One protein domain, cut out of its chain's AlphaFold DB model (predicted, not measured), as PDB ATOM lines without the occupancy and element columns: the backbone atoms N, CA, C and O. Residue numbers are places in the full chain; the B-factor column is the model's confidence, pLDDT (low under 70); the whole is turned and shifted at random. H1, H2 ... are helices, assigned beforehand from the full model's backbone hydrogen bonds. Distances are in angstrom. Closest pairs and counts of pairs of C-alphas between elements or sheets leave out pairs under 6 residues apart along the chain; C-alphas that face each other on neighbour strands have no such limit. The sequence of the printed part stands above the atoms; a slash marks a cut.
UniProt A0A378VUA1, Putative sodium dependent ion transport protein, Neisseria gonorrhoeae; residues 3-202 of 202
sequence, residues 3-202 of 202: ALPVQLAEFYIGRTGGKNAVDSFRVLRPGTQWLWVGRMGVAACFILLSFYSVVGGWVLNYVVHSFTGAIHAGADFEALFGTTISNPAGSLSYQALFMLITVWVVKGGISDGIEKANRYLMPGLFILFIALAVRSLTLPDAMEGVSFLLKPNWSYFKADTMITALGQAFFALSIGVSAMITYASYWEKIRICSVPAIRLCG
ATOM      1  N   ALA A   3     160.908 238.916 308.045       82.75
ATOM      2  CA  ALA A   3     160.871 240.252 308.640       82.75
ATOM      3  C   ALA A   3     161.501 240.316 310.049       82.75
ATOM      4  O   ALA A   3     162.337 241.173 310.313       82.75
ATOM      5  N   LEU A   4     161.167 239.365 310.928       85.12
ATOM      6  CA  LEU A   4     161.637 239.356 312.319       85.12
ATOM      7  C   LEU A   4     163.180 239.290 312.451       85.12
ATOM      8  O   LEU A   4     163.736 240.139 313.147       85.12
ATOM      9  N   PRO A   5     163.907 238.363 311.788       87.50
ATOM     10  CA  PRO A   5     165.372 238.373 311.776       87.50
ATOM     11  C   PRO A   5     165.981 239.686 311.279       87.50
ATOM     12  O   PRO A   5     166.959 240.158 311.853       87.50
ATOM     13  N   VAL A   6     165.404 240.292 310.236       87.62
ATOM     14  CA  VAL A   6     165.915 241.556 309.683       87.62
ATOM     15  C   VAL A   6     165.685 242.706 310.665       87.62
ATOM     16  O   VAL A   6     166.598 243.487 310.914       87.62
ATOM     17  N   GLN A   7     164.516 242.767 311.300       86.50
ATOM     18  CA  GLN A   7     164.222 243.760 312.332       86.50
ATOM     19  C   GLN A   7     165.166 243.630 313.537       86.50
ATOM     20  O   GLN A   7     165.681 244.627 314.042       86.50
ATOM     21  N   LEU A   8     165.454 242.397 313.972       86.81
ATOM     22  CA  LEU A   8     166.441 242.132 315.023       86.81
ATOM     23  C   LEU A   8     167.850 242.577 314.611       86.81
ATOM     24  O   LEU A   8     168.576 243.131 315.439       86.81
ATOM     25  N   ALA A   9     168.234 242.375 313.348       88.00
ATOM     26  CA  ALA A   9     169.510 242.848 312.825       88.00
ATOM     27  C   ALA A   9     169.593 244.384 312.839       88.00
ATOM     28  O   ALA A   9     170.590 244.930 313.308       88.00
ATOM     29  N   GLU A  10     168.543 245.092 312.411       87.94
ATOM     30  CA  GLU A  10     168.488 246.559 312.469       87.94
ATOM     31  C   GLU A  10     168.584 247.083 313.908       87.94
ATOM     32  O   GLU A  10     169.357 248.004 314.182       87.94
ATOM     33  N   PHE A  11     167.878 246.453 314.850       87.25
ATOM     34  CA  PHE A  11     167.986 246.791 316.269       87.25
ATOM     35  C   PHE A  11     169.391 246.549 316.820       87.25
ATOM     36  O   PHE A  11     169.920 247.384 317.557       87.25
ATOM     37  N   TYR A  12     170.026 245.436 316.448       87.81
ATOM     38  CA  TYR A  12     171.390 245.132 316.863       87.81
ATOM     39  C   TYR A  12     172.398 246.156 316.320       87.81
ATOM     40  O   TYR A  12     173.241 246.646 317.077       87.81
ATOM     41  N   ILE A  13     172.290 246.521 315.038       88.44
ATOM     42  CA  ILE A  13     173.140 247.535 314.395       88.44
ATOM     43  C   ILE A  13     172.962 248.889 315.085       88.44
ATOM     44  O   ILE A  13     173.952 249.505 315.475       88.44
ATOM     45  N   GLY A  14     171.716 249.325 315.291       87.12
ATOM     46  CA  GLY A  14     171.402 250.611 315.918       87.12
ATOM     47  C   GLY A  14     171.923 250.714 317.343       87.12
ATOM     48  O   GLY A  14     172.610 251.672 317.698       87.12
ATOM     49  N   ARG A  15     171.683 249.673 318.147       85.06
ATOM     50  CA  ARG A  15     172.139 249.614 319.539       85.06
ATOM     51  C   ARG A  15     173.662 249.589 319.658       85.06
ATOM     52  O   ARG A  15     174.216 250.224 320.550       85.06
ATOM     53  N   THR A  16     174.340 248.840 318.790       85.94
ATOM     54  CA  THR A  16     175.807 248.710 318.840       85.94
ATOM     55  C   THR A  16     176.494 249.966 318.301       85.94
ATOM     56  O   THR A  16     177.508 250.388 318.848       85.94
ATOM     57  N   GLY A  17     175.935 250.584 317.255       84.19
ATOM     58  CA  GLY A  17     176.452 251.823 316.676       84.19
ATOM     59  C   GLY A  17     176.193 253.060 317.540       84.19
ATOM     60  O   GLY A  17     177.014 253.977 317.540       84.19
ATOM     61  N   GLY A  18     175.087 253.089 318.297       82.94
ATOM     62  CA  GLY A  18     174.754 254.172 319.232       82.94
ATOM     63  C   GLY A  18     174.563 255.540 318.567       82.94
ATOM     64  O   GLY A  18     174.684 256.571 319.226       82.94
ATOM     65  N   LYS A  19     174.325 255.563 317.251       85.06
ATOM     66  CA  LYS A  19     174.155 256.768 316.431       85.06
ATOM     67  C   LYS A  19     173.030 256.570 315.412       85.06
ATOM     68  O   LYS A  19     172.491 255.472 315.275       85.06
ATOM     69  N   ASN A  20     172.718 257.615 314.640       85.12
ATOM     70  CA  ASN A  20     171.822 257.498 313.482       85.12
ATOM     71  C   ASN A  20     172.286 256.393 312.511       85.12
ATOM     72  O   ASN A  20     173.434 255.947 312.559       85.12
ATOM     73  N   ALA A  21     171.402 255.941 311.623       86.25
ATOM     74  CA  ALA A  21     171.681 254.781 310.780       86.25
ATOM     75  C   ALA A  21     172.973 254.881 309.951       86.25
ATOM     76  O   ALA A  21     173.754 253.931 309.923       86.25
ATOM     77  N   VAL A  22     173.238 256.030 309.320       87.81
ATOM     78  CA  VAL A  22     174.440 256.231 308.491       87.81
ATOM     79  C   VAL A  22     175.704 256.187 309.352       87.81
ATOM     80  O   VAL A  22     176.661 255.484 309.025       87.81
ATOM     81  N   ASP A  23     175.698 256.888 310.482       87.19
ATOM     82  CA  ASP A  23     176.842 256.941 311.388       87.19
ATOM     83  C   ASP A  23     177.070 255.618 312.126       87.19
ATOM     84  O   ASP A  23     178.217 255.260 312.390       87.19
ATOM     85  N   SER A  24     176.015 254.853 312.407       87.06
ATOM     86  CA  SER A  24     176.120 253.509 312.978       87.06
ATOM     87  C   SER A  24     176.894 252.574 312.046       87.06
ATOM     88  O   SER A  24     177.830 251.906 312.490       87.06
ATOM     89  N   PHE A  25     176.611 252.589 310.736       88.38
ATOM     90  CA  PHE A  25     177.421 251.844 309.762       88.38
ATOM     91  C   PHE A  25     178.867 252.357 309.693       88.38
ATOM     92  O   PHE A  25     179.796 251.553 309.590       88.38
ATOM     93  N   ARG A  26     179.077 253.676 309.818       87.25
ATOM     94  CA  ARG A  26     180.419 254.286 309.842       87.25
ATOM     95  C   ARG A  26     181.263 253.819 311.027       87.25
ATOM     96  O   ARG A  26     182.454 253.583 310.855       87.25
ATOM     97  N   VAL A  27     180.660 253.719 312.213       86.69
ATOM     98  CA  VAL A  27     181.333 253.302 313.454       86.69
ATOM     99  C   VAL A  27     181.641 251.808 313.432       86.69
ATOM    100  O   VAL A  27     182.746 251.407 313.783       86.69
ATOM    101  N   LEU A  28     180.685 250.981 313.003       87.12
ATOM    102  CA  LEU A  28     180.838 249.524 313.027       87.12
ATOM    103  C   LEU A  28     181.818 249.011 311.964       87.12
ATOM    104  O   LEU A  28     182.549 248.045 312.200       87.12
ATOM    105  N   ARG A  29     181.819 249.629 310.778       86.56
ATOM    106  CA  ARG A  29     182.648 249.226 309.633       86.56
ATOM    107  C   ARG A  29     183.162 250.454 308.864       86.56
ATOM    108  O   ARG A  29     182.694 250.725 307.754       86.56
ATOM    109  N   PRO A  30     184.139 251.196 309.417       83.25
ATOM    110  CA  PRO A  30     184.713 252.356 308.742       83.25
ATOM    111  C   PRO A  30     185.360 251.962 307.404       83.25
ATOM    112  O   PRO A  30     185.947 250.890 307.282       83.25
ATOM    113  N   GLY A  31     185.240 252.825 306.390       81.19
ATOM    114  CA  GLY A  31     185.850 252.621 305.065       81.19
ATOM    115  C   GLY A  31     185.125 251.631 304.143       81.19
ATOM    116  O   GLY A  31     185.616 251.339 303.059       81.19
ATOM    117  N   THR A  32     183.956 251.122 304.542       87.81
ATOM    118  CA  THR A  32     183.185 250.149 303.754       87.81
ATOM    119  C   THR A  32     181.999 250.779 303.018       87.81
ATOM    120  O   THR A  32     181.530 251.869 303.352       87.81
ATOM    121  N   GLN A  33     181.458 250.056 302.034       89.00
ATOM    122  CA  GLN A  33     180.276 250.472 301.269       89.00
ATOM    123  C   GLN A  33     178.957 250.379 302.064       89.00
ATOM    124  O   GLN A  33     177.933 250.858 301.585       89.00
ATOM    125  N   TRP A  34     178.962 249.839 303.291       86.38
ATOM    126  CA  TRP A  34     177.765 249.702 304.137       86.38
ATOM    127  C   TRP A  34     177.099 251.043 304.487       86.38
ATOM    128  O   TRP A  34     175.901 251.097 304.746       86.38
ATOM    129  N   LEU A  35     177.846 252.149 304.395       85.38
ATOM    130  CA  LEU A  35     177.316 253.516 304.482       85.38
ATOM    131  C   LEU A  35     176.190 253.782 303.470       85.38
ATOM    132  O   LEU A  35     175.252 254.520 303.773       85.38
ATOM    133  N   TRP A  36     176.269 253.190 302.274       87.75
ATOM    134  CA  TRP A  36     175.257 253.366 301.234       87.75
ATOM    135  C   TRP A  36     173.916 252.758 301.623       87.75
ATOM    136  O   TRP A  36     172.891 253.358 301.323       87.75
ATOM    137  N   VAL A  37     173.914 251.650 302.370       87.62
ATOM    138  CA  VAL A  37     172.682 251.032 302.883       87.62
ATOM    139  C   VAL A  37     171.958 251.993 303.829       87.62
ATOM    140  O   VAL A  37     170.765 252.236 303.663       87.62
ATOM    141  N   GLY A  38     172.688 252.626 304.754       86.38
ATOM    142  CA  GLY A  38     172.121 253.655 305.631       86.38
ATOM    143  C   GLY A  38     171.582 254.863 304.857       86.38
ATOM    144  O   GLY A  38     170.491 255.351 305.144       86.38
ATOM    145  N   ARG A  39     172.312 255.334 303.836       89.50
ATOM    146  CA  ARG A  39     171.882 256.472 303.000       89.50
ATOM    147  C   ARG A  39     170.636 256.148 302.178       89.50
ATOM    148  O   ARG A  39     169.741 256.984 302.095       89.50
ATOM    149  N   MET A  40     170.569 254.950 301.600       91.31
ATOM    150  CA  MET A  40     169.392 254.467 300.880       91.31
ATOM    151  C   MET A  40     168.184 254.360 301.809       91.31
ATOM    152  O   MET A  40     167.101 254.790 301.430       91.31
ATOM    153  N   GLY A  41     168.370 253.867 303.037       89.62
ATOM    154  CA  GLY A  41     167.296 253.807 304.022       89.62
ATOM    155  C   GLY A  41     166.762 255.190 304.396       89.62
ATOM    156  O   GLY A  41     165.557 255.408 304.370       89.62
ATOM    157  N   VAL A  42     167.645 256.166 304.641       89.69
ATOM    158  CA  VAL A  42     167.230 257.557 304.904       89.69
ATOM    159  C   VAL A  42     166.478 258.159 303.711       89.69
ATOM    160  O   VAL A  42     165.446 258.802 303.904       89.69
ATOM    161  N   ALA A  43     166.945 257.925 302.481       91.81
ATOM    162  CA  ALA A  43     166.236 258.360 301.278       91.81
ATOM    163  C   ALA A  43     164.850 257.700 301.164       91.81
ATOM    164  O   ALA A  43     163.868 258.378 300.867       91.81
ATOM    165  N   ALA A  44     164.748 256.406 301.476       90.88
ATOM    166  CA  ALA A  44     163.478 255.695 301.514       90.88
ATOM    167  C   ALA A  44     162.536 256.275 302.580       90.88
ATOM    168  O   ALA A  44     161.384 256.547 302.268       90.88
ATOM    169  N   CYS A  45     163.013 256.566 303.796       90.50
ATOM    170  CA  CYS A  45     162.225 257.257 304.825       90.50
ATOM    171  C   CYS A  45     161.702 258.619 304.364       90.50
ATOM    172  O   CYS A  45     160.574 258.980 304.689       90.50
ATOM    173  N   PHE A  46     162.498 259.373 303.605       91.31
ATOM    174  CA  PHE A  46     162.067 260.659 303.062       91.31
ATOM    175  C   PHE A  46     160.932 260.491 302.042       91.31
ATOM    176  O   PHE A  46     159.929 261.203 302.102       91.31
ATOM    177  N   ILE A  47     161.049 259.500 301.153       92.31
ATOM    178  CA  ILE A  47     159.986 259.143 300.204       92.31
ATOM    179  C   ILE A  47     158.737 258.668 300.955       92.31
ATOM    180  O   ILE A  47     157.642 259.130 300.644       92.31
ATOM    181  N   LEU A  48     158.888 257.816 301.975       91.88
ATOM    182  CA  LEU A  48     157.782 257.363 302.821       91.88
ATOM    183  C   LEU A  48     157.039 258.548 303.440       91.88
ATOM    184  O   LEU A  48     155.828 258.678 303.274       91.88
ATOM    185  N   LEU A  49     157.766 259.459 304.085       92.19
ATOM    186  CA  LEU A  49     157.176 260.630 304.724       92.19
ATOM    187  C   LEU A  49     156.385 261.500 303.733       92.19
ATOM    188  O   LEU A  49     155.339 262.037 304.100       92.19
ATOM    189  N   SER A  50     156.844 261.607 302.481       92.12
ATOM    190  CA  SER A  50     156.192 262.442 301.467       92.12
ATOM    191  C   SER A  50     154.726 262.059 301.244       92.12
ATOM    192  O   SER A  50     153.862 262.926 301.348       92.12
ATOM    193  N   PHE A  51     154.408 260.775 301.055       90.81
ATOM    194  CA  PHE A  51     153.023 260.340 300.858       90.81
ATOM    195  C   PHE A  51     152.298 260.048 302.179       90.81
ATOM    196  O   PHE A  51     151.093 260.280 302.266       90.81
ATOM    197  N   TYR A  52     153.002 259.614 303.236       92.88
ATOM    198  CA  TYR A  52     152.385 259.436 304.559       92.88
ATOM    199  C   TYR A  52     151.833 260.752 305.105       92.88
ATOM    200  O   TYR A  52     150.784 260.756 305.742       92.88
ATOM    201  N   SER A  53     152.504 261.874 304.829       95.06
ATOM    202  CA  SER A  53     152.018 263.193 305.239       95.06
ATOM    203  C   SER A  53     150.709 263.590 304.548       95.06
ATOM    204  O   SER A  53     149.868 264.235 305.172       95.06
ATOM    205  N   VAL A  54     150.503 263.168 303.295       94.19
ATOM    206  CA  VAL A  54     149.255 263.402 302.549       94.19
ATOM    207  C   VAL A  54     148.115 262.609 303.181       94.19
ATOM    208  O   VAL A  54     147.090 263.183 303.541       94.19
ATOM    209  N   VAL A  55     148.322 261.305 303.397       93.50
ATOM    210  CA  VAL A  55     147.323 260.432 304.038       93.50
ATOM    211  C   VAL A  55     147.021 260.903 305.464       93.50
ATOM    212  O   VAL A  55     145.861 260.958 305.866       93.50
ATOM    213  N   GLY A  56     148.044 261.316 306.218       94.25
ATOM    214  CA  GLY A  56     147.881 261.922 307.541       94.25
ATOM    215  C   GLY A  56     147.050 263.209 307.510       94.25
ATOM    216  O   GLY A  56     146.209 263.423 308.385       94.25
ATOM    217  N   GLY A  57     147.218 264.031 306.471       94.75
ATOM    218  CA  GLY A  57     146.373 265.196 306.211       94.75
ATOM    219  C   GLY A  57     144.906 264.825 305.981       94.75
ATOM    220  O   GLY A  57     144.023 265.437 306.581       94.75
ATOM    221  N   TRP A  58     144.625 263.786 305.188       94.19
ATOM    222  CA  TRP A  58     143.252 263.296 305.000       94.19
ATOM    223  C   TRP A  58     142.622 262.848 306.317       94.19
ATOM    224  O   TRP A  58     141.485 263.211 306.601       94.19
ATOM    225  N   VAL A  59     143.367 262.139 307.170       93.69
ATOM    226  CA  VAL A  59     142.872 261.740 308.496       93.69
ATOM    227  C   VAL A  59     142.498 262.967 309.335       93.69
ATOM    228  O   VAL A  59     141.406 263.000 309.899       93.69
ATOM    229  N   LEU A  60     143.343 264.003 309.382       94.06
ATOM    230  CA  LEU A  60     143.018 265.244 310.101       94.06
ATOM    231  C   LEU A  60     141.775 265.938 309.536       94.06
ATOM    232  O   LEU A  60     140.937 266.419 310.297       94.06
ATOM    233  N   ASN A  61     141.632 265.964 308.213       93.44
ATOM    234  CA  ASN A  61     140.447 266.508 307.565       93.44
ATOM    235  C   ASN A  61     139.178 265.731 307.964       93.44
ATOM    236  O   ASN A  61     138.178 266.342 308.333       93.44
ATOM    237  N   TYR A  62     139.234 264.399 308.003       91.75
ATOM    238  CA  TYR A  62     138.117 263.555 308.443       91.75
ATOM    239  C   TYR A  62     137.773 263.723 309.929       91.75
ATOM    240  O   TYR A  62     136.599 263.675 310.307       91.75
ATOM    241  N   VAL A  63     138.767 263.992 310.778       92.06
ATOM    242  CA  VAL A  63     138.529 264.367 312.178       92.06
ATOM    243  C   VAL A  63     137.704 265.657 312.240       92.06
ATOM    244  O   VAL A  63     136.709 265.706 312.956       92.06
ATOM    245  N   VAL A  64     138.028 266.672 311.434       91.31
ATOM    246  CA  VAL A  64     137.219 267.904 311.344       91.31
ATOM    247  C   VAL A  64     135.817 267.625 310.785       91.31
ATOM    248  O   VAL A  64     134.829 268.152 311.302       91.31
ATOM    249  N   HIS A  65     135.687 266.752 309.784       89.69
ATOM    250  CA  HIS A  65     134.380 266.337 309.257       89.69
ATOM    251  C   HIS A  65     133.498 265.644 310.304       89.69
ATOM    252  O   HIS A  65     132.279 265.827 310.303       89.69
ATOM    253  N   SER A  66     134.111 264.923 311.245       88.25
ATOM    254  CA  SER A  66     133.411 264.298 312.372       88.25
ATOM    255  C   SER A  66     132.781 265.343 313.303       88.25
ATOM    256  O   SER A  66     131.667 265.148 313.778       88.25
ATOM    257  N   PHE A  67     133.455 266.476 313.535       90.06
ATOM    258  CA  PHE A  67     132.949 267.552 314.404       90.06
ATOM    259  C   PHE A  67     131.980 268.513 313.710       90.06
ATOM    260  O   PHE A  67     131.135 269.113 314.366       90.06
ATOM    261  N   THR A  68     132.088 268.667 312.391       87.62
ATOM    262  CA  THR A  68     131.210 269.547 311.598       87.62
ATOM    263  C   THR A  68     129.874 268.896 311.228       87.62
ATOM    264  O   THR A  68     129.022 269.552 310.637       87.62
ATOM    265  N   GLY A  69     129.675 267.621 311.579       80.75
ATOM    266  CA  GLY A  69     128.450 266.875 311.287       80.75
ATOM    267  C   GLY A  69     128.361 266.350 309.853       80.75
ATOM    268  O   GLY A  69     127.329 265.804 309.480       80.75
ATOM    269  N   ALA A  70     129.434 266.468 309.059       84.00
ATOM    270  CA  ALA A  70     129.502 265.929 307.699       84.00
ATOM    271  C   ALA A  70     129.515 264.388 307.671       84.00
ATOM    272  O   ALA A  70     129.164 263.776 306.666       84.00
ATOM    273  N   ILE A  71     129.909 263.754 308.778       86.00
ATOM    274  CA  ILE A  71     129.858 262.302 308.964       86.00
ATOM    275  C   ILE A  71     128.583 261.970 309.740       86.00
ATOM    276  O   ILE A  71     128.545 262.067 310.966       86.00
ATOM    277  N   HIS A  72     127.532 261.584 309.020       85.12
ATOM    278  CA  HIS A  72     126.248 261.196 309.599       85.12
ATOM    279  C   HIS A  72     125.670 259.953 308.913       85.12
ATOM    280  O   HIS A  72     126.114 259.535 307.843       85.12
ATOM    281  N   ALA A  73     124.658 259.346 309.537       79.88
ATOM    282  CA  ALA A  73     123.939 258.229 308.935       79.88
ATOM    283  C   ALA A  73     123.278 258.682 307.621       79.88
ATOM    284  O   ALA A  73     122.563 259.685 307.605       79.88
ATOM    285  N   GLY A  74     123.543 257.964 306.526       80.69
ATOM    286  CA  GLY A  74     123.049 258.300 305.185       80.69
ATOM    287  C   GLY A  74     123.891 259.320 304.410       80.69
ATOM    288  O   GLY A  74     123.477 259.718 303.326       80.69
ATOM    289  N   ALA A  75     125.045 259.748 304.934       87.19
ATOM    290  CA  ALA A  75     125.995 260.553 304.171       87.19
ATOM    291  C   ALA A  75     126.615 259.736 303.022       87.19
ATOM    292  O   ALA A  75     126.909 258.549 303.177       87.19
ATOM    293  N   ASP A  76     126.852 260.392 301.888       90.12
ATOM    294  CA  ASP A  76     127.586 259.804 300.769       90.12
ATOM    295  C   ASP A  76     129.097 259.893 301.035       90.12
ATOM    296  O   ASP A  76     129.743 260.921 300.804       90.12
ATOM    297  N   PHE A  77     129.659 258.809 301.573       89.94
ATOM    298  CA  PHE A  77     131.081 258.735 301.902       89.94
ATOM    299  C   PHE A  77     131.987 258.703 300.668       89.94
ATOM    300  O   PHE A  77     133.133 259.142 300.766       89.94
ATOM    301  N   GLU A  78     131.494 258.213 299.527       90.75
ATOM    302  CA  GLU A  78     132.256 258.167 298.279       90.75
ATOM    303  C   GLU A  78     132.404 259.575 297.709       90.75
ATOM    304  O   GLU A  78     133.523 260.019 297.438       90.75
ATOM    305  N   ALA A  79     131.298 260.320 297.623       90.94
ATOM    306  CA  ALA A  79     131.329 261.718 297.214       90.94
ATOM    307  C   ALA A  79     132.159 262.565 298.185       90.94
ATOM    308  O   ALA A  79     132.995 263.358 297.746       90.94
ATOM    309  N   LEU A  80     131.998 262.369 299.501       90.00
ATOM    310  CA  LEU A  80     132.786 263.086 300.504       90.00
ATOM    311  C   LEU A  80     134.287 262.836 300.304       90.00
ATOM    312  O   LEU A  80     135.045 263.793 300.155       90.00
ATOM    313  N   PHE A  81     134.712 261.572 300.199       91.50
ATOM    314  CA  PHE A  81     136.116 261.237 299.957       91.50
ATOM    315  C   PHE A  81     136.624 261.820 298.637       91.50
ATOM    316  O   PHE A  81     137.693 262.432 298.603       91.50
ATOM    317  N   GLY A  82     135.831 261.697 297.568       91.50
ATOM    318  CA  GLY A  82     136.127 262.259 296.255       91.50
ATOM    319  C   GLY A  82     136.362 263.769 296.312       91.50
ATOM    320  O   GLY A  82     137.347 264.260 295.761       91.50
ATOM    321  N   THR A  83     135.522 264.514 297.035       89.06
ATOM    322  CA  THR A  83     135.705 265.963 297.235       89.06
ATOM    323  C   THR A  83     136.935 266.295 298.082       89.06
ATOM    324  O   THR A  83     137.651 267.246 297.767       89.06
ATOM    325  N   THR A  84     137.243 265.492 299.105       87.62
ATOM    326  CA  THR A  84     138.433 265.675 299.946       87.62
ATOM    327  C   THR A  84     139.725 265.522 299.142       87.62
ATOM    328  O   THR A  84     140.602 266.385 299.222       87.62
ATOM    329  N   ILE A  85     139.847 264.460 298.338       90.81
ATOM    330  CA  ILE A  85     141.075 264.191 297.570       90.81
ATOM    331  C   ILE A  85     141.202 265.069 296.322       90.81
ATOM    332  O   ILE A  85     142.316 265.359 295.890       90.81
ATOM    333  N   SER A  86     140.080 265.505 295.742       91.62
ATOM    334  CA  SER A  86     140.085 266.355 294.546       91.62
ATOM    335  C   SER A  86     140.324 267.831 294.853       91.62
ATOM    336  O   SER A  86     140.684 268.565 293.938       91.62
ATOM    337  N   ASN A  87     140.173 268.272 296.109       91.44
ATOM    338  CA  ASN A  87     140.466 269.638 296.540       91.44
ATOM    339  C   ASN A  87     141.962 269.811 296.885       91.44
ATOM    340  O   ASN A  87     142.385 269.439 297.990       91.44
ATOM    341  N   PRO A  88     142.781 270.433 296.010       89.75
ATOM    342  CA  PRO A  88     144.226 270.500 296.213       89.75
ATOM    343  C   PRO A  88     144.597 271.450 297.353       89.75
ATOM    344  O   PRO A  88     145.480 271.146 298.148       89.75
ATOM    345  N   ALA A  89     143.898 272.584 297.474       91.38
ATOM    346  CA  ALA A  89     144.147 273.558 298.535       91.38
ATOM    347  C   ALA A  89     143.808 272.973 299.914       91.38
ATOM    348  O   ALA A  89     144.592 273.102 300.855       91.38
ATOM    349  N   GLY A  90     142.676 272.264 300.008       89.75
ATOM    350  CA  GLY A  90     142.284 271.510 301.195       89.75
ATOM    351  C   GLY A  90     143.348 270.483 301.575       89.75
ATOM    352  O   GLY A  90     143.940 270.582 302.650       89.75
ATOM    353  N   SER A  91     143.660 269.556 300.668       90.56
ATOM    354  CA  SER A  91     144.639 268.492 300.919       90.56
ATOM    355  C   SER A  91     146.020 269.028 301.317       90.56
ATOM    356  O   SER A  91     146.591 268.556 302.300       90.56
ATOM    357  N   LEU A  92     146.533 270.064 300.640       93.75
ATOM    358  CA  LEU A  92     147.824 270.675 300.982       93.75
ATOM    359  C   LEU A  92     147.802 271.378 302.345       93.75
ATOM    360  O   LEU A  92     148.777 271.292 303.091       93.75
ATOM    361  N   SER A  93     146.705 272.054 302.697       94.56
ATOM    362  CA  SER A  93     146.587 272.740 303.991       94.56
ATOM    363  C   SER A  93     146.592 271.754 305.165       94.56
ATOM    364  O   SER A  93     147.327 271.952 306.134       94.56
ATOM    365  N   TYR A  94     145.856 270.644 305.052       95.38
ATOM    366  CA  TYR A  94     145.841 269.599 306.074       95.38
ATOM    367  C   TYR A  94     147.139 268.787 306.099       95.38
ATOM    368  O   TYR A  94     147.596 268.417 307.180       95.38
ATOM    369  N   GLN A  95     147.779 268.559 304.948       95.88
ATOM    370  CA  GLN A  95     149.118 267.969 304.892       95.88
ATOM    371  C   GLN A  95     150.143 268.859 305.611       95.88
ATOM    372  O   GLN A  95     150.938 268.368 306.413       95.88
ATOM    373  N   ALA A  96     150.119 270.172 305.367       95.88
ATOM    374  CA  ALA A  96     150.996 271.119 306.047       95.88
ATOM    375  C   ALA A  96     150.737 271.127 307.560       95.88
ATOM    376  O   ALA A  96     151.685 271.072 308.344       95.88
ATOM    377  N   LEU A  97     149.469 271.112 307.982       96.44
ATOM    378  CA  LEU A  97     149.098 271.002 309.392       96.44
ATOM    379  C   LEU A  97     149.620 269.702 310.026       96.44
ATOM    380  O   LEU A  97     150.214 269.737 311.104       96.44
ATOM    381  N   PHE A  98     149.468 268.565 309.343       96.44
ATOM    382  CA  PHE A  98     149.998 267.277 309.791       96.44
ATOM    383  C   PHE A  98     151.523 267.310 309.960       96.44
ATOM    384  O   PHE A  98     152.064 266.848 310.970       96.44
ATOM    385  N   MET A  99     152.228 267.907 308.996       95.88
ATOM    386  CA  MET A  99     153.677 268.089 309.057       95.88
ATOM    387  C   MET A  99     154.095 268.990 310.221       95.88
ATOM    388  O   MET A  99     155.059 268.666 310.912       95.88
ATOM    389  N   LEU A 100     153.364 270.075 310.494       95.88
ATOM    390  CA  LEU A 100     153.628 270.942 311.645       95.88
ATOM    391  C   LEU A 100     153.490 270.184 312.971       95.88
ATOM    392  O   LEU A 100     154.367 270.304 313.828       95.88
ATOM    393  N   ILE A 101     152.447 269.363 313.117       93.50
ATOM    394  CA  ILE A 101     152.250 268.512 314.300       93.50
ATOM    395  C   ILE A 101     153.396 267.502 314.425       93.50
ATOM    396  O   ILE A 101     153.974 267.353 315.500       93.50
ATOM    397  N   THR A 102     153.780 266.855 313.324       92.31
ATOM    398  CA  THR A 102     154.878 265.878 313.316       92.31
ATOM    399  C   THR A 102     156.200 266.531 313.721       92.31
ATOM    400  O   THR A 102     156.903 266.020 314.590       92.31
ATOM    401  N   VAL A 103     156.525 267.700 313.161       92.44
ATOM    402  CA  VAL A 103     157.719 268.471 313.538       92.44
ATOM    403  C   VAL A 103     157.665 268.883 315.007       92.44
ATOM    404  O   VAL A 103     158.684 268.814 315.690       92.44
ATOM    405  N   TRP A 104     156.502 269.291 315.515       90.94
ATOM    406  CA  TRP A 104     156.332 269.660 316.918       90.94
ATOM    407  C   TRP A 104     156.604 268.484 317.868       90.94
ATOM    408  O   TRP A 104     157.356 268.647 318.827       90.94
ATOM    409  N   VAL A 105     156.091 267.287 317.561       89.31
ATOM    410  CA  VAL A 105     156.359 266.069 318.348       89.31
ATOM    411  C   VAL A 105     157.839 265.680 318.283       89.31
ATOM    412  O   VAL A 105     158.451 265.410 319.314       89.31
ATOM    413  N   VAL A 106     158.442 265.693 317.089       87.94
ATOM    414  CA  VAL A 106     159.851 265.305 316.892       87.94
ATOM    415  C   VAL A 106     160.817 266.297 317.548       87.94
ATOM    416  O   VAL A 106     161.866 265.888 318.045       87.94
ATOM    417  N   LYS A 107     160.466 267.590 317.619       87.25
ATOM    418  CA  LYS A 107     161.255 268.610 318.334       87.25
ATOM    419  C   LYS A 107     161.411 268.309 319.826       87.25
ATOM    420  O   LYS A 107     162.433 268.679 320.393       87.25
ATOM    421  N   GLY A 108     160.445 267.623 320.443       79.44
ATOM    422  CA  GLY A 108     160.538 267.145 321.827       79.44
ATOM    423  C   GLY A 108     161.524 265.986 322.027       79.44
ATOM    424  O   GLY A 108     161.692 265.514 323.147       79.44
ATOM    425  N   GLY A 109     162.174 265.505 320.964       80.06
ATOM    426  CA  GLY A 109     163.061 264.351 321.017       80.06
ATOM    427  C   GLY A 109     162.311 263.025 321.175       80.06
ATOM    428  O   GLY A 109     161.080 262.955 321.156       80.06
ATOM    429  N   ILE A 110     163.072 261.937 321.300       75.31
ATOM    430  CA  ILE A 110     162.507 260.580 321.318       75.31
ATOM    431  C   ILE A 110     161.806 260.284 322.644       75.31
ATOM    432  O   ILE A 110     160.665 259.838 322.617       75.31
ATOM    433  N   SER A 111     162.445 260.552 323.783       71.88
ATOM    434  CA  SER A 111     161.885 260.214 325.100       71.88
ATOM    435  C   SER A 111     160.737 261.144 325.512       71.88
ATOM    436  O   SER A 111     159.659 260.673 325.870       71.88
ATOM    437  N   ASP A 112     160.925 262.463 325.407       74.25
ATOM    438  CA  ASP A 112     159.934 263.432 325.900       74.25
ATOM    439  C   ASP A 112     158.842 263.778 324.874       74.25
ATOM    440  O   ASP A 112     157.743 264.182 325.262       74.25
ATOM    441  N   GLY A 113     159.111 263.586 323.578       79.62
ATOM    442  CA  GLY A 113     158.151 263.780 322.491       79.62
ATOM    443  C   GLY A 113     157.484 262.476 322.055       79.62
ATOM    444  O   GLY A 113     156.319 262.218 322.368       79.62
ATOM    445  N   ILE A 114     158.231 261.650 321.317       83.12
ATOM    446  CA  ILE A 114     157.694 260.475 320.607       83.12
ATOM    447  C   ILE A 114     157.183 259.404 321.580       83.12
ATOM    448  O   ILE A 114     156.053 258.933 321.446       83.12
ATOM    449  N   GLU A 115     157.987 259.014 322.571       81.25
ATOM    450  CA  GLU A 115     157.630 257.952 323.516       81.25
ATOM    451  C   GLU A 115     156.439 258.366 324.382       81.25
ATOM    452  O   GLU A 115     155.513 257.578 324.587       81.25
ATOM    453  N   LYS A 116     156.417 259.621 324.844       81.44
ATOM    454  CA  LYS A 116     155.304 260.160 325.627       81.44
ATOM    455  C   LYS A 116     154.006 260.174 324.827       81.44
ATOM    456  O   LYS A 116     152.992 259.712 325.343       81.44
ATOM    457  N   ALA A 117     154.029 260.642 323.579       84.69
ATOM    458  CA  ALA A 117     152.857 260.606 322.708       84.69
ATOM    459  C   ALA A 117     152.366 259.161 322.506       84.69
ATOM    460  O   ALA A 117     151.198 258.860 322.756       84.69
ATOM    461  N   ASN A 118     153.270 258.239 322.165       85.69
ATOM    462  CA  ASN A 118     152.924 256.838 321.928       85.69
ATOM    463  C   ASN A 118     152.388 256.127 323.174       85.69
ATOM    464  O   ASN A 118     151.491 255.295 323.053       85.69
ATOM    465  N   ARG A 119     152.875 256.469 324.374       85.25
ATOM    466  CA  ARG A 119     152.408 255.885 325.641       85.25
ATOM    467  C   ARG A 119     150.905 256.069 325.860       85.25
ATOM    468  O   ARG A 119     150.283 255.188 326.442       85.25
ATOM    469  N   TYR A 120     150.331 257.183 325.403       87.25
ATOM    470  CA  TYR A 120     148.896 257.460 325.530       87.25
ATOM    471  C   TYR A 120     148.116 257.103 324.262       87.25
ATOM    472  O   TYR A 120     147.026 256.537 324.351       87.25
ATOM    473  N   LEU A 121     148.675 257.398 323.085       88.81
ATOM    474  CA  LEU A 121     147.996 257.182 321.808       88.81
ATOM    475  C   LEU A 121     147.843 255.693 321.467       88.81
ATOM    476  O   LEU A 121     146.779 255.303 320.997       88.81
ATOM    477  N   MET A 122     148.849 254.849 321.741       89.81
ATOM    478  CA  MET A 122     148.783 253.416 321.410       89.81
ATOM    479  C   MET A 122     147.686 252.674 322.191       89.81
ATOM    480  O   MET A 122     146.877 251.999 321.552       89.81
ATOM    481  N   PRO A 123     147.574 252.805 323.532       91.00
ATOM    482  CA  PRO A 123     146.456 252.204 324.260       91.00
ATOM    483  C   PRO A 123     145.095 252.746 323.811       91.00
ATOM    484  O   PRO A 123     144.151 251.973 323.680       91.00
ATOM    485  N   GLY A 124     144.994 254.053 323.539       93.94
ATOM    486  CA  GLY A 124     143.754 254.666 323.055       93.94
ATOM    487  C   GLY A 124     143.309 254.094 321.708       93.94
ATOM    488  O   GLY A 124     142.153 253.702 321.555       93.94
ATOM    489  N   LEU A 125     144.241 253.973 320.760       92.44
ATOM    490  CA  LEU A 125     143.992 253.359 319.457       92.44
ATOM    491  C   LEU A 125     143.581 251.887 319.596       92.44
ATOM    492  O   LEU A 125     142.651 251.445 318.927       92.44
ATOM    493  N   PHE A 126     144.226 251.137 320.491       94.12
ATOM    494  CA  PHE A 126     143.888 249.738 320.750       94.12
ATOM    495  C   PHE A 126     142.467 249.572 321.309       94.12
ATOM    496  O   PHE A 126     141.701 248.739 320.824       94.12
ATOM    497  N   ILE A 127     142.078 250.403 322.281       96.50
ATOM    498  CA  ILE A 127     140.716 250.409 322.836       96.50
ATOM    499  C   ILE A 127     139.694 250.767 321.750       96.50
ATOM    500  O   ILE A 127     138.661 250.108 321.636       96.50
ATOM    501  N   LEU A 128     139.995 251.776 320.924       94.62
ATOM    502  CA  LEU A 128     139.139 252.171 319.810       94.62
ATOM    503  C   LEU A 128     138.957 251.023 318.809       94.62
ATOM    504  O   LEU A 128     137.833 250.759 318.389       94.62
ATOM    505  N   PHE A 129     140.027 250.298 318.469       94.88
ATOM    506  CA  PHE A 129     139.936 249.132 317.590       94.88
ATOM    507  C   PHE A 129     139.047 248.032 318.161       94.88
ATOM    508  O   PHE A 129     138.227 247.489 317.425       94.88
ATOM    509  N   ILE A 130     139.153 247.730 319.458       96.19
ATOM    510  CA  ILE A 130     138.267 246.751 320.103       96.19
ATOM    511  C   ILE A 130     136.813 247.218 320.024       96.19
ATOM    512  O   ILE A 130     135.939 246.439 319.647       96.19
ATOM    513  N   ALA A 131     136.544 248.489 320.332       96.56
ATOM    514  CA  ALA A 131     135.195 249.041 320.264       96.56
ATOM    515  C   ALA A 131     134.609 248.948 318.845       96.56
ATOM    516  O   ALA A 131     133.466 248.522 318.672       96.56
ATOM    517  N   LEU A 132     135.402 249.286 317.824       94.38
ATOM    518  CA  LEU A 132     135.002 249.178 316.421       94.38
ATOM    519  C   LEU A 132     134.813 247.724 315.981       94.38
ATOM    520  O   LEU A 132     133.857 247.439 315.267       94.38
ATOM    521  N   ALA A 133     135.666 246.801 316.425       94.31
ATOM    522  CA  ALA A 133     135.531 245.379 316.128       94.31
ATOM    523  C   ALA A 133     134.236 244.809 316.721       94.31
ATOM    524  O   ALA A 133     133.456 244.184 316.006       94.31
ATOM    525  N   VAL A 134     133.955 245.095 317.999       95.75
ATOM    526  CA  VAL A 134     132.697 244.699 318.646       95.75
ATOM    527  C   VAL A 134     131.509 245.308 317.909       95.75
ATOM    528  O   VAL A 134     130.569 244.591 317.577       95.75
ATOM    529  N   ARG A 135     131.553 246.608 317.582       93.56
ATOM    530  CA  ARG A 135     130.469 247.256 316.837       93.56
ATOM    531  C   ARG A 135     130.261 246.611 315.468       93.56
ATOM    532  O   ARG A 135     129.119 246.318 315.134       93.56
ATOM    533  N   SER A 136     131.333 246.349 314.725       93.31
ATOM    534  CA  SER A 136     131.296 245.689 313.415       93.31
ATOM    535  C   SER A 136     130.616 244.318 313.486       93.31
ATOM    536  O   SER A 136     129.753 244.019 312.669       93.31
ATOM    537  N   LEU A 137     130.888 243.531 314.533       93.94
ATOM    538  CA  LEU A 137     130.251 242.224 314.745       93.94
ATOM    539  C   LEU A 137     128.756 242.297 315.096       93.94
ATOM    540  O   LEU A 137     128.052 241.302 314.956       93.94
ATOM    541  N   THR A 138     128.262 243.453 315.549       93.31
ATOM    542  CA  THR A 138     126.826 243.667 315.825       93.31
ATOM    543  C   THR A 138     126.030 244.153 314.613       93.31
ATOM    544  O   THR A 138     124.815 244.317 314.723       93.31
ATOM    545  N   LEU A 139     126.686 244.446 313.483       92.81
ATOM    546  CA  LEU A 139     125.991 244.835 312.258       92.81
ATOM    547  C   LEU A 139     125.364 243.607 311.572       92.81
ATOM    548  O   LEU A 139     125.860 242.487 311.736       92.81
ATOM    549  N   PRO A 140     124.283 243.806 310.793       91.94
ATOM    550  CA  PRO A 140     123.772 242.753 309.924       91.94
ATOM    551  C   PRO A 140     124.881 242.266 308.979       91.94
ATOM    552  O   PRO A 140     125.768 243.033 308.606       91.94
ATOM    553  N   ASP A 141     124.850 240.976 308.649       91.25
ATOM    554  CA  ASP A 141     125.779 240.309 307.724       91.25
ATOM    555  C   ASP A 141     127.259 240.276 308.154       91.25
ATOM    556  O   ASP A 141     128.133 239.842 307.403       91.25
ATOM    557  N   ALA A 142     127.569 240.625 309.410       91.88
ATOM    558  CA  ALA A 142     128.941 240.617 309.923       91.88
ATOM    559  C   ALA A 142     129.654 239.258 309.764       91.88
ATOM    560  O   ALA A 142     130.861 239.204 309.515       91.88
ATOM    561  N   MET A 143     128.914 238.147 309.867       92.31
ATOM    562  CA  MET A 143     129.476 236.800 309.729       92.31
ATOM    563  C   MET A 143     129.982 236.489 308.316       92.31
ATOM    564  O   MET A 143     130.913 235.692 308.180       92.31
ATOM    565  N   GLU A 144     129.440 237.130 307.277       92.50
ATOM    566  CA  GLU A 144     129.971 237.001 305.917       92.50
ATOM    567  C   GLU A 144     131.349 237.656 305.808       92.50
ATOM    568  O   GLU A 144     132.284 237.041 305.293       92.50
ATOM    569  N   GLY A 145     131.512 238.849 306.389       89.88
ATOM    570  CA  GLY A 145     132.803 239.536 306.472       89.88
ATOM    571  C   GLY A 145     133.843 238.747 307.271       89.88
ATOM    572  O   GLY A 145     134.992 238.616 306.846       89.88
ATOM    573  N   VAL A 146     133.437 238.142 308.394       92.44
ATOM    574  CA  VAL A 146     134.309 237.255 309.185       92.44
ATOM    575  C   VAL A 146     134.713 236.021 308.377       92.44
ATOM    576  O   VAL A 146     135.886 235.645 308.378       92.44
ATOM    577  N   SER A 147     133.769 235.402 307.660       92.44
ATOM    578  CA  SER A 147     134.064 234.258 306.794       92.44
ATOM    579  C   SER A 147     135.030 234.647 305.679       92.44
ATOM    580  O   SER A 147     136.004 233.940 305.453       92.44
ATOM    581  N   PHE A 148     134.826 235.796 305.034       90.25
ATOM    582  CA  PHE A 148     135.723 236.308 304.001       90.25
ATOM    583  C   PHE A 148     137.150 236.541 304.523       90.25
ATOM    584  O   PHE A 148     138.111 236.191 303.842       90.25
ATOM    585  N   LEU A 149     137.296 237.081 305.738       91.06
ATOM    586  CA  LEU A 149     138.599 237.358 306.347       91.06
ATOM    587  C   LEU A 149     139.337 236.085 306.787       91.06
ATOM    588  O   LEU A 149     140.550 235.981 306.611       91.06
ATOM    589  N   LEU A 150     138.623 235.136 307.406       92.44
ATOM    590  CA  LEU A 150     139.234 233.987 308.082       92.44
ATOM    591  C   LEU A 150     139.247 232.707 307.248       92.44
ATOM    592  O   LEU A 150     140.045 231.817 307.539       92.44
ATOM    593  N   LYS A 151     138.379 232.569 306.239       92.06
ATOM    594  CA  LYS A 151     138.324 231.370 305.400       92.06
ATOM    595  C   LYS A 151     139.467 231.418 304.382       92.06
ATOM    596  O   LYS A 151     139.400 232.198 303.429       92.06
ATOM    597  N   PRO A 152     140.504 230.569 304.516       86.00
ATOM    598  CA  PRO A 152     141.601 230.573 303.567       86.00
ATOM    599  C   PRO A 152     141.091 230.111 302.202       86.00
ATOM    600  O   PRO A 152     140.494 229.041 302.067       86.00
ATOM    601  N   ASN A 153     141.344 230.920 301.178       89.44
ATOM    602  CA  ASN A 153     141.094 230.544 299.797       89.44
ATOM    603  C   ASN A 153     142.429 230.263 299.098       89.44
ATOM    604  O   ASN A 153     143.178 231.174 298.742       89.44
ATOM    605  N   TRP A 154     142.700 228.975 298.881       87.94
ATOM    606  CA  TRP A 154     143.927 228.472 298.260       87.94
ATOM    607  C   TRP A 154     144.138 228.958 296.822       87.94
ATOM    608  O   TRP A 154     145.267 228.958 296.346       87.94
ATOM    609  N   SER A 155     143.091 229.443 296.147       89.38
ATOM    610  CA  SER A 155     143.218 230.072 294.827       89.38
ATOM    611  C   SER A 155     144.107 231.321 294.859       89.38
ATOM    612  O   SER A 155     144.791 231.619 293.881       89.38
ATOM    613  N   TYR A 156     144.161 232.029 295.992       86.25
ATOM    614  CA  TYR A 156     145.033 233.193 296.169       86.25
ATOM    615  C   TYR A 156     146.455 232.828 296.605       86.25
ATOM    616  O   TYR A 156     147.304 233.715 296.682       86.25
ATOM    617  N   PHE A 157     146.758 231.553 296.858       88.06
ATOM    618  CA  PHE A 157     148.101 231.109 297.225       88.06
ATOM    619  C   PHE A 157     148.997 231.004 295.979       88.06
ATOM    620  O   PHE A 157     149.233 229.930 295.431       88.06
ATOM    621  N   LYS A 158     149.457 232.163 295.498       92.62
ATOM    622  CA  LYS A 158     150.316 232.323 294.317       92.62
ATOM    623  C   LYS A 158     151.592 233.076 294.684       92.62
ATOM    624  O   LYS A 158     151.616 233.814 295.670       92.62
ATOM    625  N   ALA A 159     152.629 232.936 293.857       89.56
ATOM    626  CA  ALA A 159     153.903 233.635 294.043       89.56
ATOM    627  C   ALA A 159     153.723 235.162 294.164       89.56
ATOM    628  O   ALA A 159     154.283 235.770 295.072       89.56
ATOM    629  N   ASP A 160     152.866 235.761 293.333       91.00
ATOM    630  CA  ASP A 160     152.591 237.206 293.370       91.00
ATOM    631  C   ASP A 160     151.958 237.651 294.695       91.00
ATOM    632  O   ASP A 160     152.352 238.667 295.276       91.00
ATOM    633  N   THR A 161     151.020 236.862 295.228       90.12
ATOM    634  CA  THR A 161     150.403 237.124 296.535       90.12
ATOM    635  C   THR A 161     151.438 237.027 297.653       90.12
ATOM    636  O   THR A 161     151.435 237.852 298.562       90.12
ATOM    637  N   MET A 162     152.361 236.059 297.578       88.69
ATOM    638  CA  MET A 162     153.441 235.914 298.560       88.69
ATOM    639  C   MET A 162     154.402 237.108 298.529       88.69
ATOM    640  O   MET A 162     154.775 237.609 299.590       88.69
ATOM    641  N   ILE A 163     154.776 237.594 297.341       90.38
ATOM    642  CA  ILE A 163     155.641 238.775 297.186       90.38
ATOM    643  C   ILE A 163     154.930 240.029 297.705       90.38
ATOM    644  O   ILE A 163     155.525 240.808 298.448       90.38
ATOM    645  N   THR A 164     153.643 240.192 297.389       90.56
ATOM    646  CA  THR A 164     152.829 241.313 297.882       90.56
ATOM    647  C   THR A 164     152.721 241.289 299.406       90.56
ATOM    648  O   THR A 164     152.962 242.304 300.057       90.56
ATOM    649  N   ALA A 165     152.432 240.126 299.998       89.56
ATOM    650  CA  ALA A 165     152.356 239.955 301.447       89.56
ATOM    651  C   ALA A 165     153.703 240.228 302.134       89.56
ATOM    652  O   ALA A 165     153.746 240.856 303.192       89.56
ATOM    653  N   LEU A 166     154.814 239.806 301.522       89.19
ATOM    654  CA  LEU A 166     156.156 240.100 302.017       89.19
ATOM    655  C   LEU A 166     156.459 241.605 301.968       89.19
ATOM    656  O   LEU A 166     156.968 242.153 302.945       89.19
ATOM    657  N   GLY A 167     156.109 242.276 300.867       87.69
ATOM    658  CA  GLY A 167     156.234 243.727 300.726       87.69
ATOM    659  C   GLY A 167     155.427 244.479 301.784       87.69
ATOM    660  O   GLY A 167     155.964 245.363 302.448       87.69
ATOM    661  N   GLN A 168     154.177 244.068 302.016       89.62
ATOM    662  CA  GLN A 168     153.332 244.622 303.077       89.62
ATOM    663  C   GLN A 168     153.925 244.394 304.471       89.62
ATOM    664  O   GLN A 168     153.935 245.316 305.280       89.62
ATOM    665  N   ALA A 169     154.485 243.214 304.755       87.81
ATOM    666  CA  ALA A 169     155.124 242.941 306.041       87.81
ATOM    667  C   ALA A 169     156.359 243.829 306.289       87.81
ATOM    668  O   ALA A 169     156.527 244.353 307.389       87.81
ATOM    669  N   PHE A 170     157.212 244.030 305.277       85.75
ATOM    670  CA  PHE A 170     158.363 244.934 305.392       85.75
ATOM    671  C   PHE A 170     157.937 246.392 305.562       85.75
ATOM    672  O   PHE A 170     158.510 247.105 306.385       85.75
ATOM    673  N   PHE A 171     156.911 246.812 304.822       84.88
ATOM    674  CA  PHE A 171     156.351 248.154 304.899       84.88
ATOM    675  C   PHE A 171     155.726 248.441 306.271       84.88
ATOM    676  O   PHE A 171     156.084 249.423 306.915       84.88
ATOM    677  N   ALA A 172     154.864 247.544 306.758       85.69
ATOM    678  CA  ALA A 172     154.178 247.680 308.043       85.69
ATOM    679  C   ALA A 172     155.154 247.752 309.226       85.69
ATOM    680  O   ALA A 172     154.956 248.535 310.151       85.69
ATOM    681  N   LEU A 173     156.239 246.974 309.180       81.81
ATOM    682  CA  LEU A 173     157.266 246.971 310.225       81.81
ATOM    683  C   LEU A 173     158.355 248.035 310.011       81.81
ATOM    684  O   LEU A 173     159.273 248.132 310.824       81.81
ATOM    685  N   SER A 174     158.264 248.836 308.940       83.94
ATOM    686  CA  SER A 174     159.265 249.851 308.574       83.94
ATOM    687  C   SER A 174     160.698 249.297 308.515       83.94
ATOM    688  O   SER A 174     161.656 249.952 308.931       83.94
ATOM    689  N   ILE A 175     160.844 248.071 308.010       83.94
ATOM    690  CA  ILE A 175     162.125 247.364 307.905       83.94
ATOM    691  C   ILE A 175     162.834 247.766 306.611       83.94
ATOM    692  O   ILE A 175     162.207 247.893 305.560       83.94
ATOM    693  N   GLY A 176     164.158 247.919 306.659       78.19
ATOM    694  CA  GLY A 176     164.985 248.204 305.484       78.19
ATOM    695  C   GLY A 176     165.060 249.689 305.130       78.19
ATOM    696  O   GLY A 176     165.787 250.069 304.214       78.19
ATOM    697  N   VAL A 177     164.367 250.545 305.884       83.00
ATOM    698  CA  VAL A 177     164.392 252.004 305.710       83.00
ATOM    699  C   VAL A 177     165.191 252.715 306.800       83.00
ATOM    700  O   VAL A 177     165.107 253.923 306.943       83.00
ATOM    701  N   SER A 178     166.025 252.003 307.569       84.19
ATOM    702  CA  SER A 178     166.947 252.604 308.555       84.19
ATOM    703  C   SER A 178     166.295 253.349 309.743       84.19
ATOM    704  O   SER A 178     167.003 253.803 310.651       84.19
ATOM    705  N   ALA A 179     164.962 253.427 309.799       85.06
ATOM    706  CA  ALA A 179     164.216 254.025 310.905       85.06
ATOM    707  C   ALA A 179     164.441 253.264 312.221       85.06
ATOM    708  O   ALA A 179     164.767 253.868 313.243       85.06
ATOM    709  N   MET A 180     164.347 251.931 312.184       86.06
ATOM    710  CA  MET A 180     164.510 251.077 313.366       86.06
ATOM    711  C   MET A 180     165.938 251.084 313.918       86.06
ATOM    712  O   MET A 180     166.120 251.042 315.133       86.06
ATOM    713  N   ILE A 181     166.950 251.223 313.052       88.25
ATOM    714  CA  ILE A 181     168.356 251.400 313.458       88.25
ATOM    715  C   ILE A 181     168.495 252.677 314.295       88.25
ATOM    716  O   ILE A 181     169.069 252.660 315.383       88.25
ATOM    717  N   THR A 182     167.928 253.783 313.807       87.19
ATOM    718  CA  THR A 182     167.974 255.072 314.511       87.19
ATOM    719  C   THR A 182     167.153 255.037 315.795       87.19
ATOM    720  O   THR A 182     167.570 255.617 316.781       87.19
ATOM    721  N   TYR A 183     166.018 254.340 315.833       83.94
ATOM    722  CA  TYR A 183     165.237 254.190 317.062       83.94
ATOM    723  C   TYR A 183     165.990 253.374 318.129       83.94
ATOM    724  O   TYR A 183     166.098 253.791 319.281       83.94
ATOM    725  N   ALA A 184     166.587 252.245 317.736       85.00
ATOM    726  CA  ALA A 184     167.309 251.357 318.646       85.00
ATOM    727  C   ALA A 184     168.608 251.958 319.209       85.00
ATOM    728  O   ALA A 184     169.077 251.502 320.252       85.00
ATOM    729  N   SER A 185     169.187 252.983 318.570       84.69
ATOM    730  CA  SER A 185     170.390 253.647 319.090       84.69
ATOM    731  C   SER A 185     170.159 254.420 320.389       84.69
ATOM    732  O   SER A 185     171.122 254.709 321.093       84.69
ATOM    733  N   TYR A 186     168.905 254.755 320.708       75.31
ATOM    734  CA  TYR A 186     168.535 255.485 321.927       75.31
ATOM    735  C   TYR A 186     168.161 254.562 323.091       75.31
ATOM    736  O   TYR A 186     167.852 255.041 324.179       75.31
ATOM    737  N   TRP A 187     168.184 253.240 322.900       71.94
ATOM    738  CA  TRP A 187     167.941 252.301 323.991       71.94
ATOM    739  C   TRP A 187     169.165 252.177 324.901       71.94
ATOM    740  O   TRP A 187     170.284 251.939 324.443       71.94
ATOM    741  N   GLU A 188     168.943 252.283 326.215       55.88
ATOM    742  CA  GLU A 188     169.986 252.050 327.215       55.88
ATOM    743  C   GLU A 188     170.580 250.636 327.094       55.88
ATOM    744  O   GLU A 188     169.878 249.641 326.885       55.88
ATOM    745  N   LYS A 189     171.903 250.537 327.275       50.56
ATOM    746  CA  LYS A 189     172.725 249.338 327.019       50.56
ATOM    747  C   LYS A 189     172.297 248.061 327.769       50.56
ATOM    748  O   LYS A 189     172.740 246.979 327.390       50.56
ATOM    749  N   ILE A 190     171.464 248.155 328.809       37.91
ATOM    750  CA  ILE A 190     171.317 247.107 329.836       37.91
ATOM    751  C   ILE A 190     170.114 246.172 329.625       37.91
ATOM    752  O   ILE A 190     170.148 245.037 330.096       37.91
ATOM    753  N   ARG A 191     169.074 246.541 328.861       37.84
ATOM    754  CA  ARG A 191     167.961 245.603 328.610       37.84
ATOM    755  C   ARG A 191     168.236 244.734 327.387       37.84
ATOM    756  O   ARG A 191     167.809 245.038 326.277       37.84
ATOM    757  N   ILE A 192     168.915 243.607 327.599       41.94
ATOM    758  CA  ILE A 192     168.708 242.442 326.735       41.94
ATOM    759  C   ILE A 192     167.295 241.957 327.029       41.94
ATOM    760  O   ILE A 192     167.025 241.372 328.072       41.94
ATOM    761  N   CYS A 193     166.378 242.209 326.113       37.69
ATOM    762  CA  CYS A 193     165.177 241.409 326.042       37.69
ATOM    763  C   CYS A 193     164.886 241.176 324.572       37.69
ATOM    764  O   CYS A 193     164.669 242.106 323.812       37.69
ATOM    765  N   SER A 194     164.827 239.909 324.204       36.84
ATOM    766  CA  SER A 194     164.167 239.351 323.023       36.84
ATOM    767  C   SER A 194     162.664 239.702 322.934       36.84
ATOM    768  O   SER A 194     161.978 239.274 322.015       36.84
ATOM    769  N   VAL A 195     162.145 240.494 323.878       45.16
ATOM    770  CA  VAL A 195     160.724 240.762 324.124       45.16
ATOM    771  C   VAL A 195     160.147 241.957 323.339       45.16
ATOM    772  O   VAL A 195     158.997 241.847 322.930       45.16
ATOM    773  N   PRO A 196     160.849 243.079 323.054       46.47
ATOM    774  CA  PRO A 196     160.257 244.202 322.321       46.47
ATOM    775  C   PRO A 196     159.986 243.888 320.848       46.47
ATOM    776  O   PRO A 196     158.960 244.302 320.330       46.47
ATOM    777  N   ALA A 197     160.857 243.116 320.185       41.25
ATOM    778  CA  ALA A 197     160.619 242.682 318.805       41.25
ATOM    779  C   ALA A 197     159.387 241.764 318.707       41.25
ATOM    780  O   ALA A 197     158.621 241.859 317.755       41.25
ATOM    781  N   ILE A 198     159.152 240.939 319.734       41.50
ATOM    782  CA  ILE A 198     157.955 240.096 319.844       41.50
ATOM    783  C   ILE A 198     156.716 240.930 320.222       41.50
ATOM    784  O   ILE A 198     155.653 240.686 319.674       41.50
ATOM    785  N   ARG A 199     156.843 241.950 321.085       39.66
ATOM    786  CA  ARG A 199     155.740 242.861 321.466       39.66
ATOM    787  C   ARG A 199     155.343 243.879 320.392       39.66
ATOM    788  O   ARG A 199     154.265 244.440 320.495       39.66
ATOM    789  N   LEU A 200     156.213 244.176 319.427       40.81
ATOM    790  CA  LEU A 200     155.894 245.041 318.280       40.81
ATOM    791  C   LEU A 200     155.297 244.252 317.104       40.81
ATOM    792  O   LEU A 200     154.658 244.846 316.245       40.81
ATOM    793  N   CYS A 201     155.515 242.934 317.062       30.62
ATOM    794  CA  CYS A 201     154.985 242.036 316.031       30.62
ATOM    795  C   CYS A 201     153.789 241.188 316.503       30.62
ATOM    796  O   CYS A 201     153.354 240.316 315.749       30.62
ATOM    797  N   GLY A 202     153.309 241.384 317.733       26.92
ATOM    798  CA  GLY A 202     152.236 240.605 318.356       26.92
ATOM    799  C   GLY A 202     151.156 241.485 318.951       26.92
ATOM    800  O   GLY A 202     151.482 242.634 319.322       26.92
TER     801      GLY A 202
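Overview. This is residues 3 to 202 of the 202 residues of the protein "Putative sodium dependent ion transport protein" of Neisseria gonorrhoeae (UniProt A0A378VUA1). Picture a loose, open frame of helices strung on one long helix, H3, with H1, H2 and H9 clustered at its first end and H5 crossing it nearer its last end. From the end of H5 the long helix H6 slants away, and H6, H7 and H8 make a wide loop round an empty space, with H8 coming back close to the start of H1. The printed part has 200 residues, with ten named helices, H1 to H10 in order along the chain, and no named strand, and its class is all helix. It is loose, with a radius of gyration of the C-alphas of 20.7 A, and its C-alphas span 62 by 45 by 32 A.

Arrangement. Start with H1, residues 3 to 17, whose residues 13 to 17 touch H2, residues 21 to 28; their closest C-alphas, of Gly 17 and Ser 24, are 4.1 A apart. Go on to H3, residues 34 to 67, the hub, which touches four helices. H2 and H3 form a helical hairpin, opposite ways at a shallow tilt of 29 degrees, with the C-alphas of Val 22 and Gly 38 closest at 4.5 A. H4, residues 77 to 86, and H3 only just touch, with 3 pairs of C-alphas within 8 A, the closest being Trp 58 and Thr 84 at 7.4 A. H5, residues 88 to 107, touches residues 53 to 61 of H3 at a steep tilt of 61 degrees, and the C-alphas of Gly 57 and Gln 95 are closest at 4.1 A. H6, residues 109 to 137, touches H5 at a steep tilt of 54 degrees, opposite ways, with the C-alphas of Val 105 and Gly 113 closest at 5.1 A; H6 and H3 are apart. H7, residues 142 to 150, is close to H6 but not clearly touching, the closest C-alphas being those of Ser 136 and Ala 142 at 6.6 A. H8, residues 159 to 172, is close to H1 but not clearly touching, with the C-alphas of Ala 3 and Phe 170 closest at 6.2 A. H9, residues 179 to 184, touches H1 at a steep tilt of 58 degrees, and the C-alphas of Gly 14 and Ile 181 are closest at 4.0 A. H10, residues 195 to 200, and H1 only just touch, with 3 pairs of C-alphas within 8 A, the closest being Leu 8 and Ala 197 at 7.0 A. In H1, H2, H4, H5, H7, H8, H9 and H10 every O i to N i+4 pair is within hydrogen-bond range; H3 has 27 of 30 and H6 has 21 of 25.

Along the chain. Find C-alpha 3 at (160.871, 240.252, 308.640), where H1 begins; it runs 21.0 A to residue 17, and H2 follows at residues 21 to 28. From C-alpha 34 at (177.765, 249.702, 304.137), H3 runs 49.3 A to residue 67, with a kink of 29 degrees near residue 52. Next come H4, residues 77 to 86, and H5, residues 88 to 107 and 28.0 A long. H6, residues 109 to 137, is 40.1 A long and ends at C-alpha 137, (130.251, 242.224, 314.745). H7 is residues 142 to 150, H8 residues 159 to 172 and 19.8 A long, H9 residues 179 to 184, and H10 residues 195 to 200.

Size, cuts and confidence. Look for the two C-alphas farthest apart at Gly 31 and Gly 74, 63.1 A from each other. Residues 118 to 135 of H6 stand free, as do residues 147 to 165, of which 147 to 150 belong to H7 and 159 to 165 to H8. The printed part has no cut, and no link is long. The mean pLDDT of the printed part is 85.2, and residues 188 to 202 are under 70.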